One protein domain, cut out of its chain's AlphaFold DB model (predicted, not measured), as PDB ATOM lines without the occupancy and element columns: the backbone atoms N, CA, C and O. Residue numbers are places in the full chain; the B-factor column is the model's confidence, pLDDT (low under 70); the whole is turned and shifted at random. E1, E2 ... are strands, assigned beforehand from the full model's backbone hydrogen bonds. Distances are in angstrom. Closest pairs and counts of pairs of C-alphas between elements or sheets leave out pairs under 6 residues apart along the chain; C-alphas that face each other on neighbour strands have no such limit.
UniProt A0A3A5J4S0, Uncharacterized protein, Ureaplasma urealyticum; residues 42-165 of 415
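This is residues 42 to 165 of the 415 residues of an uncharacterized protein of Ureaplasma urealyticum (UniProt A0A3A5J4S0). The domain is a flattened, nearly closed barrel of strands, with E1, E3 and E6 making one wall and E5, E4 and E8 the other, and with E9 and E10 beside E8. The wall strands E1 and E9 come near each other at one end, while E1 and E10 stay apart, and the short pair E2 and E7 extends the wall of E3 and E6 at the other end. The printed part has 124 residues, with no named helix and ten named strands, E1 to E10 in chain order; the class is all strand, though 55 residues are in named elements, under half. One branched sheet of eight strands and a sheet of two, E2 and E7, are antiparallel throughout. The whole is compact, with a radius of gyration of the C-alphas of 14.7 A and spans of 44 by 30 by 20 A.

E1, residues 42 to 46, begins at C-alpha 42 (4.252, -35.620, -26.625) and is 13.7 A long. E2 is residues 57 to 60; E3, residues 62 to 67, is 16.6 A long. E4, residues 77 to 84, measures 23.7 A, and E5, residues 92 to 99, 21.6 A. E6 is residues 107 to 110 and E7 residues 114 to 117. E8, residues 124 to 132, is the longest at 25.0 A. E9 is residues 148 to 151, and E10, residues 161 to 163, ends at C-alpha 163 (19.716, -29.466, -43.815).

The branched sheet is strongly twisted. E1 pairs with E3, N 44 and O 64 being 2.8 A apart; E6 is on the other side of E3, with N 65 and O 108 at 2.7 A. E5 pairs with E6 through N 99 and O 109, 2.8 A, and with E4 through N 80 and O 94, 2.9 A. E4, E5 and E6 form a meander, each strand the antiparallel neighbour of the one before; with E3, the neighbour of E6, they make a Greek key. E8 pairs with E4 through N 79 and O 131, 2.8 A. On the other side of E8 are E9, with N 130 and O 150 at 2.8 A, and E10, with N 125 and O 162 at 2.9 A. The closest C-alphas of E1 and E9, Thr 42 and Ile 149, are 5.8 A apart. E2 runs on into E3 at 58 degrees and pairs with E7 through N 58 and O 116, 2.8 A.

The two C-alphas farthest apart, those of Gly 122 and Asn 140, are 44.8 A apart. The printed part has no cut. The link from E8 to E9, residues 133 to 147, is long. Mean pLDDT of the printed part is 87.9; residues 88 to 89 and 137 to 146 are under 70.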
ATOM      1  N   THR A  42       2.906 -35.987 -26.166       90.56
ATOM      2  CA  THR A  42       4.252 -35.620 -26.625       90.56
ATOM      3  C   THR A  42       4.607 -36.387 -27.899       90.56
ATOM      4  O   THR A  42       3.770 -37.074 -28.492       90.56
ATOM      5  N   PHE A  43       5.849 -36.247 -28.357       94.75
ATOM      6  CA  PHE A  43       6.355 -36.963 -29.516       94.75
ATOM      7  C   PHE A  43       7.819 -37.361 -29.332       94.75
ATOM      8  O   PHE A  43       8.546 -36.758 -28.545       94.75
ATOM      9  N   GLU A  44       8.241 -38.353 -30.109       96.25
ATOM     10  CA  GLU A  44       9.634 -38.735 -30.300       96.25
ATOM     11  C   GLU A  44      10.020 -38.472 -31.757       96.25
ATOM     12  O   GLU A  44       9.309 -38.866 -32.690       96.25
ATOM     13  N   TRP A  45      11.157 -37.810 -31.954       95.00
ATOM     14  CA  TRP A  45      11.718 -37.489 -33.263       95.00
ATOM     15  C   TRP A  45      12.905 -38.395 -33.568       95.00
ATOM     16  O   TRP A  45      13.850 -38.475 -32.787       95.00
ATOM     17  N   THR A  46      12.885 -39.048 -34.729       94.88
ATOM     18  CA  THR A  46      14.077 -39.715 -35.263       94.88
ATOM     19  C   THR A  46      14.719 -38.819 -36.311       94.88
ATOM     20  O   THR A  46      14.107 -38.541 -37.344       94.88
ATOM     21  N   GLN A  47      15.961 -38.400 -36.061       94.00
ATOM     22  CA  GLN A  47      16.719 -37.568 -36.990       94.00
ATOM     23  C   GLN A  47      16.875 -38.270 -38.351       94.00
ATOM     24  O   GLN A  47      17.322 -39.420 -38.381       94.00
ATOM     25  N   PRO A  48      16.530 -37.613 -39.475       95.19
ATOM     26  CA  PRO A  48      16.740 -38.195 -40.792       95.19
ATOM     27  C   PRO A  48      18.235 -38.353 -41.094       95.19
ATOM     28  O   PRO A  48      19.044 -37.470 -40.804       95.19
ATOM     29  N   THR A  49      18.604 -39.476 -41.708       94.88
ATOM     30  CA  THR A  49      19.983 -39.742 -42.142       94.88
ATOM     31  C   THR A  49      20.294 -39.059 -43.478       94.88
ATOM     32  O   THR A  49      19.395 -38.682 -44.232       94.88
ATOM     33  N   SER A  50      21.582 -38.936 -43.825       91.00
ATOM     34  CA  SER A  50      22.020 -38.306 -45.087       91.00
ATOM     35  C   SER A  50      21.395 -38.946 -46.338       91.00
ATOM     36  O   SER A  50      21.082 -38.246 -47.302       91.00
ATOM     37  N   ASP A  51      21.149 -40.258 -46.340       93.56
ATOM     38  CA  ASP A  51      20.561 -40.964 -47.492       93.56
ATOM     39  C   ASP A  51      19.059 -40.711 -47.657       93.56
ATOM     40  O   ASP A  51      18.520 -40.786 -48.772       93.56
ATOM     41  N   GLN A  52      18.397 -40.363 -46.553       95.06
ATOM     42  CA  GLN A  52      16.987 -39.988 -46.506       95.06
ATOM     43  C   GLN A  52      16.760 -38.534 -46.935       95.06
ATOM     44  O   GLN A  52      15.624 -38.149 -47.196       95.06
ATOM     45  N   ILE A  53      17.819 -37.735 -47.073       95.06
ATOM     46  CA  ILE A  53      17.745 -36.334 -47.483       95.06
ATOM     47  C   ILE A  53      18.247 -36.187 -48.925       95.06
ATOM     48  O   ILE A  53      19.310 -36.682 -49.307       95.06
ATOM     49  N   SER A  54      17.474 -35.485 -49.750       92.56
ATOM     50  CA  SER A  54      17.887 -35.053 -51.090       92.56
ATOM     51  C   SER A  54      17.956 -33.524 -51.171       92.56
ATOM     52  O   SER A  54      17.978 -32.844 -50.149       92.56
ATOM     53  N   GLN A  55      18.024 -32.968 -52.378       90.12
ATOM     54  CA  GLN A  55      18.099 -31.520 -52.580       90.12
ATOM     55  C   GLN A  55      16.758 -30.828 -52.322       90.12
ATOM     56  O   GLN A  55      16.720 -29.741 -51.769       90.12
ATOM     57  N   THR A  56      15.645 -31.459 -52.695       92.06
ATOM     58  CA  THR A  56      14.306 -30.840 -52.619       92.06
ATOM     59  C   THR A  56      13.252 -31.738 -51.976       92.06
ATOM     60  O   THR A  56      12.092 -31.345 -51.836       92.06
ATOM     61  N   THR A  57      13.648 -32.952 -51.581       94.94
ATOM     62  CA  THR A  57      12.756 -33.978 -51.028       94.94
ATOM     63  C   THR A  57      13.357 -34.640 -49.786       94.94
ATOM     64  O   THR A  57      14.512 -35.080 -49.817       94.94
ATOM     65  N   LEU A  58      12.567 -34.771 -48.721       96.00
ATOM     66  CA  LEU A  58      12.864 -35.623 -47.570       96.00
ATOM     67  C   LEU A  58      12.223 -36.996 -47.806       96.00
ATOM     68  O   LEU A  58      11.004 -37.152 -47.750       96.00
ATOM     69  N   LYS A  59      13.048 -37.991 -48.137       95.88
ATOM     70  CA  LYS A  59      12.601 -39.321 -48.573       95.88
ATOM     71  C   LYS A  59      11.921 -40.100 -47.457       95.88
ATOM     72  O   LYS A  59      10.988 -40.841 -47.743       95.88
ATOM     73  N   ALA A  60      12.375 -39.944 -46.217       94.12
ATOM     74  CA  ALA A  60      11.785 -40.599 -45.060       94.12
ATOM     75  C   ALA A  60      12.053 -39.806 -43.779       94.12
ATOM     76  O   ALA A  60      13.138 -39.260 -43.592       94.12
ATOM     77  N   LEU A  61      11.059 -39.794 -42.898       95.25
ATOM     78  CA  LEU A  61      11.116 -39.242 -41.556       95.25
ATOM     79  C   LEU A  61      10.231 -40.086 -40.637       95.25
ATOM     80  O   LEU A  61       9.164 -40.541 -41.051       95.25
ATOM     81  N   LYS A  62      10.648 -40.277 -39.384       94.81
ATOM     82  CA  LYS A  62       9.862 -41.005 -38.386       94.81
ATOM     83  C   LYS A  62       9.578 -40.114 -37.184       94.81
ATOM     84  O   LYS A  62      10.497 -39.626 -36.531       94.81
ATOM     85  N   ILE A  63       8.289 -39.947 -36.898       96.88
ATOM     86  CA  ILE A  63       7.781 -39.269 -35.707       96.88
ATOM     87  C   ILE A  63       6.823 -40.223 -35.001       96.88
ATOM     88  O   ILE A  63       5.875 -40.718 -35.621       96.88
ATOM     89  N   LYS A  64       7.073 -40.471 -33.716       96.75
ATOM     90  CA  LYS A  64       6.182 -41.229 -32.834       96.75
ATOM     91  C   LYS A  64       5.402 -40.255 -31.961       96.75
ATOM     92  O   LYS A  64       5.985 -39.303 -31.467       96.75
ATOM     93  N   ILE A  65       4.110 -40.474 -31.770       94.19
ATOM     94  CA  ILE A  65       3.259 -39.727 -30.843       94.19
ATOM     95  C   ILE A  65       3.065 -40.588 -29.600       94.19
ATOM     96  O   ILE A  65       2.774 -41.779 -29.719       94.19
ATOM     97  N   LEU A  66       3.208 -39.971 -28.431       92.50
ATOM     98  CA  LEU A  66       2.999 -40.592 -27.128       92.50
ATOM     99  C   LEU A  66       1.861 -39.858 -26.421       92.50
ATOM    100  O   LEU A  66       1.910 -38.636 -26.290       92.50
ATOM    101  N   SER A  67       0.839 -40.575 -25.965       87.50
ATOM    102  CA  SER A  67      -0.313 -39.993 -25.277       87.50
ATOM    103  C   SER A  67      -0.618 -40.726 -23.974       87.50
ATOM    104  O   SER A  67      -0.932 -41.917 -23.954       87.50
ATOM    105  N   GLU A  68      -0.608 -39.984 -22.869       84.88
ATOM    106  CA  GLU A  68      -1.008 -40.498 -21.553       84.88
ATOM    107  C   GLU A  68      -2.513 -40.811 -21.463       84.88
ATOM    108  O   GLU A  68      -2.958 -41.551 -20.576       84.88
ATOM    109  N   ASP A  69      -3.314 -40.250 -22.373       78.50
ATOM    110  CA  ASP A  69      -4.766 -40.408 -22.375       78.50
ATOM    111  C   ASP A  69      -5.244 -41.717 -22.991       78.50
ATOM    112  O   ASP A  69      -6.372 -42.136 -22.696       78.50
ATOM    113  N   LYS A  70      -4.370 -42.422 -23.724       84.31
ATOM    114  CA  LYS A  70      -4.682 -43.735 -24.298       84.31
ATOM    115  C   LYS A  70      -5.891 -43.667 -25.235       84.31
ATOM    116  O   LYS A  70      -6.875 -44.389 -25.048       84.31
ATOM    117  N   THR A  71      -5.853 -42.698 -26.149       81.19
ATOM    118  CA  THR A  71      -6.948 -42.314 -27.060       81.19
ATOM    119  C   THR A  71      -6.522 -42.279 -28.528       81.19
ATOM    120  O   THR A  71      -7.301 -41.836 -29.371       81.19
ATOM    121  N   LEU A  72      -5.295 -42.707 -28.850       87.50
ATOM    122  CA  LEU A  72      -4.840 -42.798 -30.233       87.50
ATOM    123  C   LEU A  72      -5.524 -43.981 -30.921       87.50
ATOM    124  O   LEU A  72      -5.644 -45.055 -30.340       87.50
ATOM    125  N   ASP A  73      -5.911 -43.774 -32.176       89.00
ATOM    126  CA  ASP A  73      -6.466 -44.782 -33.079       89.00
ATOM    127  C   ASP A  73      -5.760 -44.687 -34.430       89.00
ATOM    128  O   ASP A  73      -5.137 -43.668 -34.738       89.00
ATOM    129  N   ASN A  74      -5.816 -45.743 -35.244       91.69
ATOM    130  CA  ASN A  74      -5.257 -45.698 -36.596       91.69
ATOM    131  C   ASN A  74      -6.021 -44.680 -37.460       91.69
ATOM    132  O   ASN A  74      -7.237 -44.543 -37.357       91.69
ATOM    133  N   ASN A  75      -5.303 -44.009 -38.362       90.94
ATOM    134  CA  ASN A  75      -5.811 -42.987 -39.281       90.94
ATOM    135  C   ASN A  75      -6.335 -41.693 -38.632       90.94
ATOM    136  O   ASN A  75      -6.951 -40.878 -39.325       90.94
ATOM    137  N   VAL A  76      -6.034 -41.434 -37.356       89.19
ATOM    138  CA  VAL A  76      -6.216 -40.099 -36.773       89.19
ATOM    139  C   VAL A  76      -5.336 -39.115 -37.538       89.19
ATOM    140  O   VAL A  76      -4.126 -39.306 -37.665       89.19
ATOM    141  N   LYS A  77      -5.943 -38.055 -38.073       92.25
ATOM    142  CA  LYS A  77      -5.235 -37.073 -38.892       92.25
ATOM    143  C   LYS A  77      -4.384 -36.143 -38.033       92.25
ATOM    144  O   LYS A  77      -4.877 -35.476 -37.125       92.25
ATOM    145  N   VAL A  78      -3.120 -36.030 -38.408       93.50
ATOM    146  CA  VAL A  78      -2.102 -35.164 -37.814       93.50
ATOM    147  C   VAL A  78      -1.506 -34.303 -38.918       93.50
ATOM    148  O   VAL A  78      -1.262 -34.788 -40.022       93.50
ATOM    149  N   ILE A  79      -1.267 -33.027 -38.637       94.62
ATOM    150  CA  ILE A  79      -0.507 -32.141 -39.520       94.62
ATOM    151  C   ILE A  79       0.864 -31.892 -38.905       94.62
ATOM    152  O   ILE A  79       0.976 -31.603 -37.714       94.62
ATOM    153  N   VAL A  80       1.893 -31.983 -39.741       96.38
ATOM    154  CA  VAL A  80       3.280 -31.665 -39.404       96.38
ATOM    155  C   VAL A  80       3.710 -30.464 -40.238       96.38
ATOM    156  O   VAL A  80       3.511 -30.475 -41.455       96.38
ATOM    157  N   TRP A  81       4.288 -29.446 -39.602       95.62
ATOM    158  CA  TRP A  81       4.789 -28.235 -40.253       95.62
ATOM    159  C   TRP A  81       6.295 -28.098 -40.091       95.62
ATOM    160  O   TRP A  81       6.820 -28.254 -38.990       95.62
ATOM    161  N   PHE A  82       6.959 -27.682 -41.162       95.88
ATOM    162  CA  PHE A  82       8.369 -27.324 -41.186       95.88
ATOM    163  C   PHE A  82       8.539 -25.898 -41.686       95.88
ATOM    164  O   PHE A  82       7.858 -25.477 -42.623       95.88
ATOM    165  N   LYS A  83       9.471 -25.162 -41.085       94.50
ATOM    166  CA  LYS A  83       9.852 -23.819 -41.529       94.50
ATOM    167  C   LYS A  83      11.330 -23.777 -41.877       94.50
ATOM    168  O   LYS A  83      12.133 -24.487 -41.280       94.50
ATOM    169  N   SER A  84      11.667 -22.944 -42.856       93.44
ATOM    170  CA  SER A  84      13.055 -22.642 -43.192       93.44
ATOM    171  C   SER A  84      13.645 -21.670 -42.162       93.44
ATOM    172  O   SER A  84      12.930 -20.826 -41.613       93.44
ATOM    173  N   HIS A  85      14.954 -21.763 -41.919       89.50
ATOM    174  CA  HIS A  85      15.698 -20.749 -41.162       89.50
ATOM    175  C   HIS A  85      15.829 -19.425 -41.925       89.50
ATOM    176  O   HIS A  85      16.011 -18.383 -41.302       89.50
ATOM    177  N   THR A  86      15.730 -19.460 -43.256       82.88
ATOM    178  CA  THR A  86      15.934 -18.301 -44.137       82.88
ATOM    179  C   THR A  86      14.629 -17.694 -44.649       82.88
ATOM    180  O   THR A  86      14.563 -16.488 -44.846       82.88
ATOM    181  N   ASP A  87      13.581 -18.506 -44.825       72.44
ATOM    182  CA  ASP A  87      12.267 -18.085 -45.329       72.44
ATOM    183  C   ASP A  87      11.185 -18.441 -44.302       72.44
ATOM    184  O   ASP A  87      10.637 -19.545 -44.293       72.44
ATOM    185  N   SER A  88      10.890 -17.513 -43.393       67.19
ATOM    186  CA  SER A  88       9.998 -17.752 -42.248       67.19
ATOM    187  C   SER A  88       8.498 -17.600 -42.557       67.19
ATOM    188  O   SER A  88       7.665 -17.985 -41.721       67.19
ATOM    189  N   ASN A  89       8.162 -17.061 -43.739       69.88
ATOM    190  CA  ASN A  89       6.803 -16.655 -44.107       69.88
ATOM    191  C   ASN A  89       5.898 -17.823 -44.531       69.88
ATOM    192  O   ASN A  89       4.721 -17.799 -44.188       69.88
ATOM    193  N   ASP A  90       6.437 -18.878 -45.156       79.88
ATOM    194  CA  ASP A  90       5.659 -20.057 -45.563       79.88
ATOM    195  C   ASP A  90       6.189 -21.342 -44.920       79.88
ATOM    196  O   ASP A  90       7.358 -21.708 -45.053       79.88
ATOM    197  N   ALA A  91       5.306 -22.049 -44.212       89.81
ATOM    198  CA  ALA A  91       5.600 -23.364 -43.655       89.81
ATOM    199  C   ALA A  91       5.198 -24.466 -44.641       89.81
ATOM    200  O   ALA A  91       4.056 -24.509 -45.107       89.81
ATOM    201  N   LEU A  92       6.104 -25.411 -44.886       95.19
ATOM    202  CA  LEU A  92       5.770 -26.659 -45.565       95.19
ATOM    203  C   LEU A  92       4.954 -27.525 -44.607       95.19
ATOM    204  O   LEU A  92       5.329 -27.667 -43.444       95.19
ATOM    205  N   LYS A  93       3.831 -28.083 -45.064       94.69
ATOM    206  CA  LYS A  93       2.916 -28.832 -44.195       94.69
ATOM    207  C   LYS A  93       2.369 -30.082 -44.856       94.69
ATOM    208  O   LYS A  93       2.004 -30.062 -46.030       94.69
ATOM    209  N   TRP A  94       2.242 -31.143 -44.070       96.25
ATOM    210  CA  TRP A  94       1.703 -32.421 -44.523       96.25
ATOM    211  C   TRP A  94       0.704 -32.968 -43.523       96.25
ATOM    212  O   TRP A  94       1.000 -33.063 -42.336       96.25
ATOM    213  N   THR A  95      -0.467 -33.359 -44.018       95.25
ATOM    214  CA  THR A  95      -1.481 -34.065 -43.234       95.25
ATOM    215  C   THR A  95      -1.355 -35.563 -43.477       95.25
ATOM    216  O   THR A  95      -1.337 -36.004 -44.630       95.25
ATOM    217  N   ARG A  96      -1.239 -36.340 -42.401       95.44
ATOM    218  CA  ARG A  96      -1.051 -37.795 -42.410       95.44
ATOM    219  C   ARG A  96      -1.889 -38.455 -41.326       95.44
ATOM    220  O   ARG A  96      -2.249 -37.809 -40.351       95.44
ATOM    221  N   GLY A  97      -2.214 -39.729 -41.516       93.94
ATOM    222  CA  GLY A  97      -2.847 -40.543 -40.481       93.94
ATOM    223  C   GLY A  97      -1.812 -41.109 -39.511       93.94
ATOM    224  O   GLY A  97      -0.669 -41.343 -39.896       93.94
ATOM    225  N   THR A  98      -2.207 -41.372 -38.276       93.56
ATOM    226  CA  THR A  98      -1.493 -42.277 -37.366       93.56
ATOM    227  C   THR A  98      -1.543 -43.725 -37.868       93.56
ATOM    228  O   THR A  98      -2.478 -44.132 -38.560       93.56
ATOM    229  N   TRP A  99      -0.532 -44.513 -37.523       93.56
ATOM    230  CA  TRP A  99      -0.367 -45.919 -37.885       93.56
ATOM    231  C   TRP A  99       0.394 -46.661 -36.786       93.56
ATOM    232  O   TRP A  99       1.023 -46.021 -35.942       93.56
ATOM    233  N   GLU A 100       0.351 -47.998 -36.800       94.62
ATOM    234  CA  GLU A 100       1.029 -48.844 -35.805       94.62
ATOM    235  C   GLU A 100       0.667 -48.449 -34.367       94.62
ATOM    236  O   GLU A 100       1.509 -48.398 -33.473       94.62
ATOM    237  N   VAL A 101      -0.617 -48.144 -34.156       93.62
ATOM    238  CA  VAL A 101      -1.130 -47.836 -32.825       93.62
ATOM    239  C   VAL A 101      -1.044 -49.074 -31.944       93.62
ATOM    240  O   VAL A 101      -1.484 -50.159 -32.335       93.62
ATOM    241  N   ASN A 102      -0.463 -48.917 -30.757       94.31
ATOM    242  CA  ASN A 102      -0.352 -50.017 -29.808       94.31
ATOM    243  C   ASN A 102      -1.711 -50.368 -29.177       94.31
ATOM    244  O   ASN A 102      -2.675 -49.609 -29.230       94.31
ATOM    245  N   SER A 103      -1.800 -51.552 -28.573       91.81
ATOM    246  CA  SER A 103      -3.070 -52.128 -28.106       91.81
ATOM    247  C   SER A 103      -3.803 -51.292 -27.056       91.81
ATOM    248  O   SER A 103      -5.012 -51.448 -26.892       91.81
ATOM    249  N   ASP A 104      -3.091 -50.427 -26.335       89.06
ATOM    250  CA  ASP A 104      -3.675 -49.550 -25.330       89.06
ATOM    251  C   ASP A 104      -3.842 -48.098 -25.803       89.06
ATOM    252  O   ASP A 104      -4.271 -47.273 -25.001       89.06
ATOM    253  N   GLY A 105      -3.540 -47.782 -27.068       87.75
ATOM    254  CA  GLY A 105      -3.725 -46.455 -27.663       87.75
ATOM    255  C   GLY A 105      -2.823 -45.365 -27.082       87.75
ATOM    256  O   GLY A 105      -3.148 -44.181 -27.204       87.75
ATOM    257  N   SER A 106      -1.736 -45.736 -26.396       89.44
ATOM    258  CA  SER A 106      -0.765 -44.790 -25.830       89.44
ATOM    259  C   SER A 106       0.303 -44.344 -26.825       89.44
ATOM    260  O   SER A 106       0.900 -43.289 -26.629       89.44
ATOM    261  N   GLU A 107       0.537 -45.097 -27.899       94.75
ATOM    262  CA  GLU A 107       1.592 -44.806 -28.870       94.75
ATOM    263  C   GLU A 107       1.097 -44.974 -30.303       94.75
ATOM    264  O   GLU A 107       0.332 -45.891 -30.597       94.75
ATOM    265  N   ALA A 108       1.570 -44.114 -31.203       94.94
ATOM    266  CA  ALA A 108       1.315 -44.206 -32.637       94.94
ATOM    267  C   ALA A 108       2.489 -43.649 -33.447       94.94
ATOM    268  O   ALA A 108       3.192 -42.754 -32.988       94.94
ATOM    269  N   ILE A 109       2.676 -44.099 -34.682       95.62
ATOM    270  CA  ILE A 109       3.606 -43.492 -35.643       95.62
ATOM    271  C   ILE A 109       2.811 -42.622 -36.617       95.62
ATOM    272  O   ILE A 109       1.724 -43.001 -37.045       95.62
ATOM    273  N   ILE A 110       3.337 -41.462 -37.011       95.19
ATOM    274  CA  ILE A 110       2.748 -40.696 -38.118       95.19
ATOM    275  C   ILE A 110       3.094 -41.401 -39.436       95.19
ATOM    276  O   ILE A 110       4.262 -41.506 -39.813       95.19
ATOM    277  N   ASN A 111       2.076 -41.889 -40.141       90.31
ATOM    278  CA  ASN A 111       2.238 -42.687 -41.350       90.31
ATOM    279  C   ASN A 111       2.725 -41.852 -42.543       90.31
ATOM    280  O   ASN A 111       2.440 -40.660 -42.639       90.31
ATOM    281  N   GLN A 112       3.386 -42.501 -43.506       86.62
ATOM    282  CA  GLN A 112       3.724 -41.930 -44.819       86.62
ATOM    283  C   GLN A 112       4.398 -40.546 -44.757       86.62
ATOM    284  O   GLN A 112       4.175 -39.681 -45.611       86.62
ATOM    285  N   LEU A 113       5.260 -40.320 -43.763       92.00
ATOM    286  CA  LEU A 113       6.219 -39.214 -43.778       92.00
ATOM    287  C   LEU A 113       7.402 -39.558 -44.696       92.00
ATOM    288  O   LEU A 113       8.563 -39.552 -44.300       92.00
ATOM    289  N   ASN A 114       7.082 -39.912 -45.936       92.06
ATOM    290  CA  ASN A 114       8.021 -40.278 -46.978       92.06
ATOM    291  C   ASN A 114       7.812 -39.408 -48.222       92.06
ATOM    292  O   ASN A 114       6.717 -38.907 -48.476       92.06
ATOM    293  N   ASN A 115       8.894 -39.213 -48.976       92.44
ATOM    294  CA  ASN A 115       8.940 -38.403 -50.198       92.44
ATOM    295  C   ASN A 115       8.279 -37.019 -50.056       92.44
ATOM    296  O   ASN A 115       7.529 -36.570 -50.921       92.44
ATOM    297  N   LEU A 116       8.553 -36.335 -48.947       95.06
ATOM    298  CA  LEU A 116       8.031 -35.002 -48.666       95.06
ATOM    299  C   LEU A 116       8.764 -33.979 -49.546       95.06
ATOM    300  O   LEU A 116       9.974 -33.817 -49.413       95.06
ATOM    301  N   SER A 117       8.055 -33.312 -50.457       93.50
ATOM    302  CA  SER A 117       8.620 -32.402 -51.468       93.50
ATOM    303  C   SER A 117       8.337 -30.924 -51.183       93.50
ATOM    304  O   SER A 117       7.409 -30.592 -50.454       93.50
ATOM    305  N   GLY A 118       9.063 -30.021 -51.843       91.44
ATOM    306  CA  GLY A 118       8.863 -28.566 -51.722       91.44
ATOM    307  C   GLY A 118       9.919 -27.873 -50.862       91.44
ATOM    308  O   GLY A 118       9.861 -26.662 -50.661       91.44
ATOM    309  N   PHE A 119      10.909 -28.629 -50.386       92.81
ATOM    310  CA  PHE A 119      12.086 -28.069 -49.744       92.81
ATOM    311  C   PHE A 119      13.014 -27.406 -50.769       92.81
ATOM    312  O   PHE A 119      13.079 -27.816 -51.932       92.81
ATOM    313  N   LYS A 120      13.770 -26.403 -50.319       90.38
ATOM    314  CA  LYS A 120      14.806 -25.726 -51.103       90.38
ATOM    315  C   LYS A 120      16.178 -26.348 -50.832       90.38
ATOM    316  O   LYS A 120      16.505 -26.697 -49.698       90.38
ATOM    317  N   ALA A 121      16.984 -26.474 -51.881       88.75
ATOM    318  CA  ALA A 121      18.304 -27.090 -51.797       88.75
ATOM    319  C   ALA A 121      19.279 -26.256 -50.957       88.75
ATOM    320  O   ALA A 121      19.300 -25.032 -51.068       88.75
ATOM    321  N   GLY A 122      20.095 -26.922 -50.135       87.44
ATOM    322  CA  GLY A 122      21.042 -26.272 -49.219       87.44
ATOM    323  C   GLY A 122      20.392 -25.487 -48.074       87.44
ATOM    324  O   GLY A 122      21.078 -24.759 -47.368       87.44
ATOM    325  N   THR A 123      19.070 -25.576 -47.898       91.06
ATOM    326  CA  THR A 123      18.342 -24.830 -46.863       91.06
ATOM    327  C   THR A 123      18.143 -25.686 -45.614       91.06
ATOM    328  O   THR A 123      17.803 -26.868 -45.709       91.06
ATOM    329  N   GLN A 124      18.344 -25.080 -44.442       93.94
ATOM    330  CA  GLN A 124      18.064 -25.695 -43.147       93.94
ATOM    331  C   GLN A 124      16.590 -25.511 -42.774       93.94
ATOM    332  O   GLN A 124      16.047 -24.403 -42.860       93.94
ATOM    333  N   TYR A 125      15.953 -26.599 -42.354       95.44
ATOM    334  CA  TYR A 125      14.565 -26.640 -41.915       95.44
ATOM    335  C   TYR A 125      14.468 -27.177 -40.496       95.44
ATOM    336  O   TYR A 125      15.195 -28.095 -40.133       95.44
ATOM    337  N   TYR A 126      13.507 -26.659 -39.739       95.19
ATOM    338  CA  TYR A 126      13.165 -27.149 -38.408       95.19
ATOM    339  C   TYR A 126      11.689 -27.528 -38.331       95.19
ATOM    340  O   TYR A 126      10.842 -26.963 -39.037       95.19
ATOM    341  N   LEU A 127      11.376 -28.492 -37.467       95.88
ATOM    342  CA  LEU A 127      10.008 -28.827 -37.100       95.88
ATOM    343  C   LEU A 127       9.391 -27.621 -36.385       95.88
ATOM    344  O   LEU A 127       9.831 -27.227 -35.311       95.88
ATOM    345  N   TYR A 128       8.365 -27.030 -36.985       94.56
ATOM    346  CA  TYR A 128       7.694 -25.860 -36.430       94.56
ATOM    347  C   TYR A 128       6.516 -26.256 -35.543       94.56
ATOM    348  O   TYR A 128       6.333 -25.683 -34.473       94.56
ATOM    349  N   LYS A 129       5.695 -27.212 -35.992       93.94
ATOM    350  CA  LYS A 129       4.463 -27.591 -35.294       93.94
ATOM    351  C   LYS A 129       4.045 -29.021 -35.620       93.94
ATOM    352  O   LYS A 129       4.260 -29.492 -36.736       93.94
ATOM    353  N   ILE A 130       3.391 -29.674 -34.665       94.50
ATOM    354  CA  ILE A 130       2.613 -30.901 -34.845       94.50
ATOM    355  C   ILE A 130       1.265 -30.697 -34.154       94.50
ATOM    356  O   ILE A 130       1.218 -30.272 -32.999       94.50
ATOM    357  N   ALA A 131       0.163 -30.996 -34.839       92.19
ATOM    358  CA  ALA A 131      -1.174 -30.887 -34.260       92.19
ATOM    359  C   ALA A 131      -2.135 -31.927 -34.838       92.19
ATOM    360  O   ALA A 131      -2.027 -32.293 -36.012       92.19
ATOM    361  N   PHE A 132      -3.106 -32.359 -34.037       90.38
ATOM    362  CA  PHE A 132      -4.236 -33.137 -34.536       90.38
ATOM    363  C   PHE A 132      -5.159 -32.250 -35.384       90.38
ATOM    364  O   PHE A 132      -5.388 -31.082 -35.068       90.38
ATOM    365  N   VAL A 133      -5.699 -32.806 -36.470       88.06
ATOM    366  CA  VAL A 133      -6.733 -32.143 -37.285       88.06
ATOM    367  C   VAL A 133      -8.082 -32.260 -36.590       88.06
ATOM    368  O   VAL A 133      -8.767 -31.267 -36.333       88.06
ATOM    369  N   ASP A 134      -8.438 -33.495 -36.260       76.44
ATOM    370  CA  ASP A 134      -9.731 -33.871 -35.714       76.44
ATOM    371  C   ASP A 134      -9.639 -34.053 -34.195       76.44
ATOM    372  O   ASP A 134      -8.552 -34.157 -33.623       76.44
ATOM    373  N   ASN A 135     -10.790 -34.043 -33.525       71.81
ATOM    374  CA  ASN A 135     -10.847 -34.405 -32.110       71.81
ATOM    375  C   ASN A 135     -10.608 -35.913 -31.963       71.81
ATOM    376  O   ASN A 135     -11.066 -36.697 -32.794       71.81
ATOM    377  N   LEU A 136      -9.939 -36.318 -30.885       73.06
ATOM    378  CA  LEU A 136      -9.786 -37.731 -30.545       73.06
ATOM    379  C   LEU A 136     -11.120 -38.275 -30.013       73.06
ATOM    380  O   LEU A 136     -11.752 -37.649 -29.163       73.06
ATOM    381  N   GLN A 137     -11.549 -39.437 -30.510       59.97
ATOM    382  CA  GLN A 137     -12.903 -39.978 -30.313       59.97
ATOM    383  C   GLN A 137     -13.272 -40.246 -28.840       59.97
ATOM    384  O   GLN A 137     -14.451 -40.251 -28.492       59.97
ATOM    385  N   TYR A 138     -12.276 -40.445 -27.971       56.50
ATOM    386  CA  TYR A 138     -12.460 -40.846 -26.571       56.50
ATOM    387  C   TYR A 138     -11.995 -39.802 -25.534       56.50
ATOM    388  O   TYR A 138     -11.953 -40.122 -24.345       56.50
ATOM    389  N   GLY A 139     -11.642 -38.580 -25.955       55.69
ATOM    390  CA  GLY A 139     -11.291 -37.468 -25.055       55.69
ATOM    391  C   GLY A 139     -12.526 -36.659 -24.646       55.69
ATOM    392  O   GLY A 139     -13.303 -36.234 -25.499       55.69
ATOM    393  N   ASN A 140     -12.752 -36.479 -23.343       48.12
ATOM    394  CA  ASN A 140     -13.930 -35.778 -22.806       48.12
ATOM    395  C   ASN A 140     -13.769 -34.235 -22.750       48.12
ATOM    396  O   ASN A 140     -14.751 -33.523 -22.553       48.12
ATOM    397  N   THR A 141     -12.548 -33.726 -22.937       54.62
ATOM    398  CA  THR A 141     -12.156 -32.311 -23.110       54.62
ATOM    399  C   THR A 141     -10.992 -32.265 -24.135       54.62
ATOM    400  O   THR A 141     -10.755 -33.262 -24.812       54.62
ATOM    401  N   GLN A 142     -10.329 -31.132 -24.393       53.16
ATOM    402  CA  GLN A 142      -9.225 -31.111 -25.368       53.16
ATOM    403  C   GLN A 142      -7.918 -31.594 -24.717       53.16
ATOM    404  O   GLN A 142      -7.344 -30.874 -23.902       53.16
ATOM    405  N   ALA A 143      -7.402 -32.763 -25.109       46.47
ATOM    406  CA  ALA A 143      -6.004 -33.107 -24.851       46.47
ATOM    407  C   ALA A 143      -5.097 -32.035 -25.492       46.47
ATOM    408  O   ALA A 143      -5.047 -31.921 -26.720       46.47
ATOM    409  N   ASN A 144      -4.411 -31.259 -24.644       52.47
ATOM    410  CA  ASN A 144      -3.696 -30.017 -24.959       52.47
ATOM    411  C   ASN A 144      -4.623 -28.920 -25.534       52.47
ATOM    412  O   ASN A 144      -5.260 -29.112 -26.572       52.47
ATOM    413  N   ASP A 145      -4.659 -27.734 -24.911       52.19
ATOM    414  CA  ASP A 145      -5.366 -26.563 -25.456       52.19
ATOM    415  C   ASP A 145      -5.055 -26.410 -26.963       52.19
ATOM    416  O   ASP A 145      -3.898 -26.247 -27.362       52.19
ATOM    417  N   ASN A 146      -6.083 -26.478 -27.817       58.25
ATOM    418  CA  ASN A 146      -6.006 -26.316 -29.277       58.25
ATOM    419  C   ASN A 146      -5.381 -27.460 -30.109       58.25
ATOM    420  O   ASN A 146      -4.914 -27.193 -31.220       58.25
ATOM    421  N   LYS A 147      -5.404 -28.727 -29.657       78.56
ATOM    422  CA  LYS A 147      -4.967 -29.908 -30.454       78.56
ATOM    423  C   LYS A 147      -3.472 -29.939 -30.806       78.56
ATOM    424  O   LYS A 147      -3.048 -30.707 -31.673       78.56
ATOM    425  N   VAL A 148      -2.666 -29.083 -30.183       87.50
ATOM    426  CA  VAL A 148      -1.237 -28.943 -30.484       87.50
ATOM    427  C   VAL A 148      -0.441 -29.962 -29.672       87.50
ATOM    428  O   VAL A 148      -0.520 -29.987 -28.449       87.50
ATOM    429  N   ILE A 149       0.343 -30.800 -30.349       90.38
ATOM    430  CA  ILE A 149       1.266 -31.759 -29.718       90.38
ATOM    431  C   ILE A 149       2.609 -31.079 -29.445       90.38
ATOM    432  O   ILE A 149       3.210 -31.252 -28.390       90.38
ATOM    433  N   TYR A 150       3.067 -30.286 -30.410       92.56
ATOM    434  CA  TYR A 150       4.308 -29.531 -30.341       92.56
ATOM    435  C   TYR A 150       4.173 -28.254 -31.159       92.56
ATOM    436  O   TYR A 150       3.583 -28.269 -32.238       92.56
ATOM    437  N   GLU A 151       4.737 -27.159 -30.671       92.62
ATOM    438  CA  GLU A 151       4.912 -25.930 -31.436       92.62
ATOM    439  C   GLU A 151       6.160 -25.219 -30.928       92.62
ATOM    440  O   GLU A 151       6.229 -24.862 -29.753       92.62
ATOM    441  N   TRP A 152       7.128 -25.012 -31.816       93.31
ATOM    442  CA  TRP A 152       8.331 -24.251 -31.510       93.31
ATOM    443  C   TRP A 152       7.963 -22.809 -31.138       93.31
ATOM    444  O   TRP A 152       7.197 -22.148 -31.852       93.31
ATOM    445  N   LYS A 153       8.522 -22.302 -30.034       90.12
ATOM    446  CA  LYS A 153       8.375 -20.903 -29.610       90.12
ATOM    447  C   LYS A 153       9.659 -20.128 -29.884       90.12
ATOM    448  O   LYS A 153      10.748 -20.684 -29.867       90.12
ATOM    449  N   ALA A 154       9.536 -18.820 -30.108       84.75
ATOM    450  CA  ALA A 154      10.641 -17.967 -30.562       84.75
ATOM    451  C   ALA A 154      11.906 -18.014 -29.685       84.75
ATOM    452  O   ALA A 154      13.004 -17.814 -30.199       84.75
ATOM    453  N   ASN A 155      11.745 -18.301 -28.392       85.69
ATOM    454  CA  ASN A 155      12.831 -18.350 -27.416       85.69
ATOM    455  C   ASN A 155      13.382 -19.769 -27.185       85.69
ATOM    456  O   ASN A 155      14.308 -19.927 -26.394       85.69
ATOM    457  N   ASP A 156      12.836 -20.781 -27.865       89.00
ATOM    458  CA  ASP A 156      13.256 -22.173 -27.718       89.00
ATOM    459  C   ASP A 156      14.373 -22.523 -28.712       89.00
ATOM    460  O   ASP A 156      14.431 -22.027 -29.848       89.00
ATOM    461  N   THR A 157      15.237 -23.451 -28.308       89.62
ATOM    462  CA  THR A 157      16.215 -24.101 -29.182       89.62
ATOM    463  C   THR A 157      15.515 -24.895 -30.289       89.62
ATOM    464  O   THR A 157      14.496 -25.555 -30.077       89.62
ATOM    465  N   LYS A 158      16.055 -24.838 -31.511       90.62
ATOM    466  CA  LYS A 158      15.552 -25.612 -32.658       90.62
ATOM    467  C   LYS A 158      16.173 -27.006 -32.656       90.62
ATOM    468  O   LYS A 158      17.052 -27.311 -33.444       90.62
ATOM    469  N   GLU A 159      15.730 -27.844 -31.727       90.69
ATOM    470  CA  GLU A 159      16.324 -29.173 -31.508       90.69
ATOM    471  C   GLU A 159      16.038 -30.174 -32.638       90.69
ATOM    472  O   GLU A 159      16.768 -31.145 -32.815       90.69
ATOM    473  N   TYR A 160      14.982 -29.936 -33.418       95.31
ATOM    474  CA  TYR A 160      14.501 -30.846 -34.458       95.31
ATOM    475  C   TYR A 160      14.688 -30.219 -35.839       95.31
ATOM    476  O   TYR A 160      13.733 -29.738 -36.456       95.31
ATOM    477  N   GLU A 161      15.929 -30.192 -36.311       95.31
ATOM    478  CA  GLU A 161      16.310 -29.562 -37.576       95.31
ATOM    479  C   GLU A 161      17.111 -30.493 -38.486       95.31
ATOM    480  O   GLU A 161      17.760 -31.433 -38.039       95.31
ATOM    481  N   PHE A 162      17.065 -30.243 -39.790       95.25
ATOM    482  CA  PHE A 162      17.879 -30.930 -40.789       95.25
ATOM    483  C   PHE A 162      18.188 -29.990 -41.956       95.25
ATOM    484  O   PHE A 162      17.455 -29.037 -42.225       95.25
ATOM    485  N   THR A 163      19.265 -30.282 -42.682       94.19
ATOM    486  CA  THR A 163      19.716 -29.466 -43.815       94.19
ATOM    487  C   THR A 163      19.572 -30.242 -45.112       94.19
ATOM    488  O   THR A 163      20.074 -31.359 -45.233       94.19
ATOM    489  N   MET A 164      18.888 -29.649 -46.092       92.75
ATOM    490  CA  MET A 164      18.763 -30.232 -47.427       92.75
ATOM    491  C   MET A 164      20.108 -30.254 -48.145       92.75
ATOM    492  O   MET A 164      20.915 -29.338 -47.995       92.75
ATOM    493  N   LYS A 165      20.329 -31.255 -49.004       89.88
ATOM    494  CA  LYS A 165      21.559 -31.315 -49.808       89.88
ATOM    495  C   LYS A 165      21.648 -30.110 -50.745       89.88
ATOM    496  O   LYS A 165      20.634 -29.625 -51.256       89.88
TER     497      LYS A 165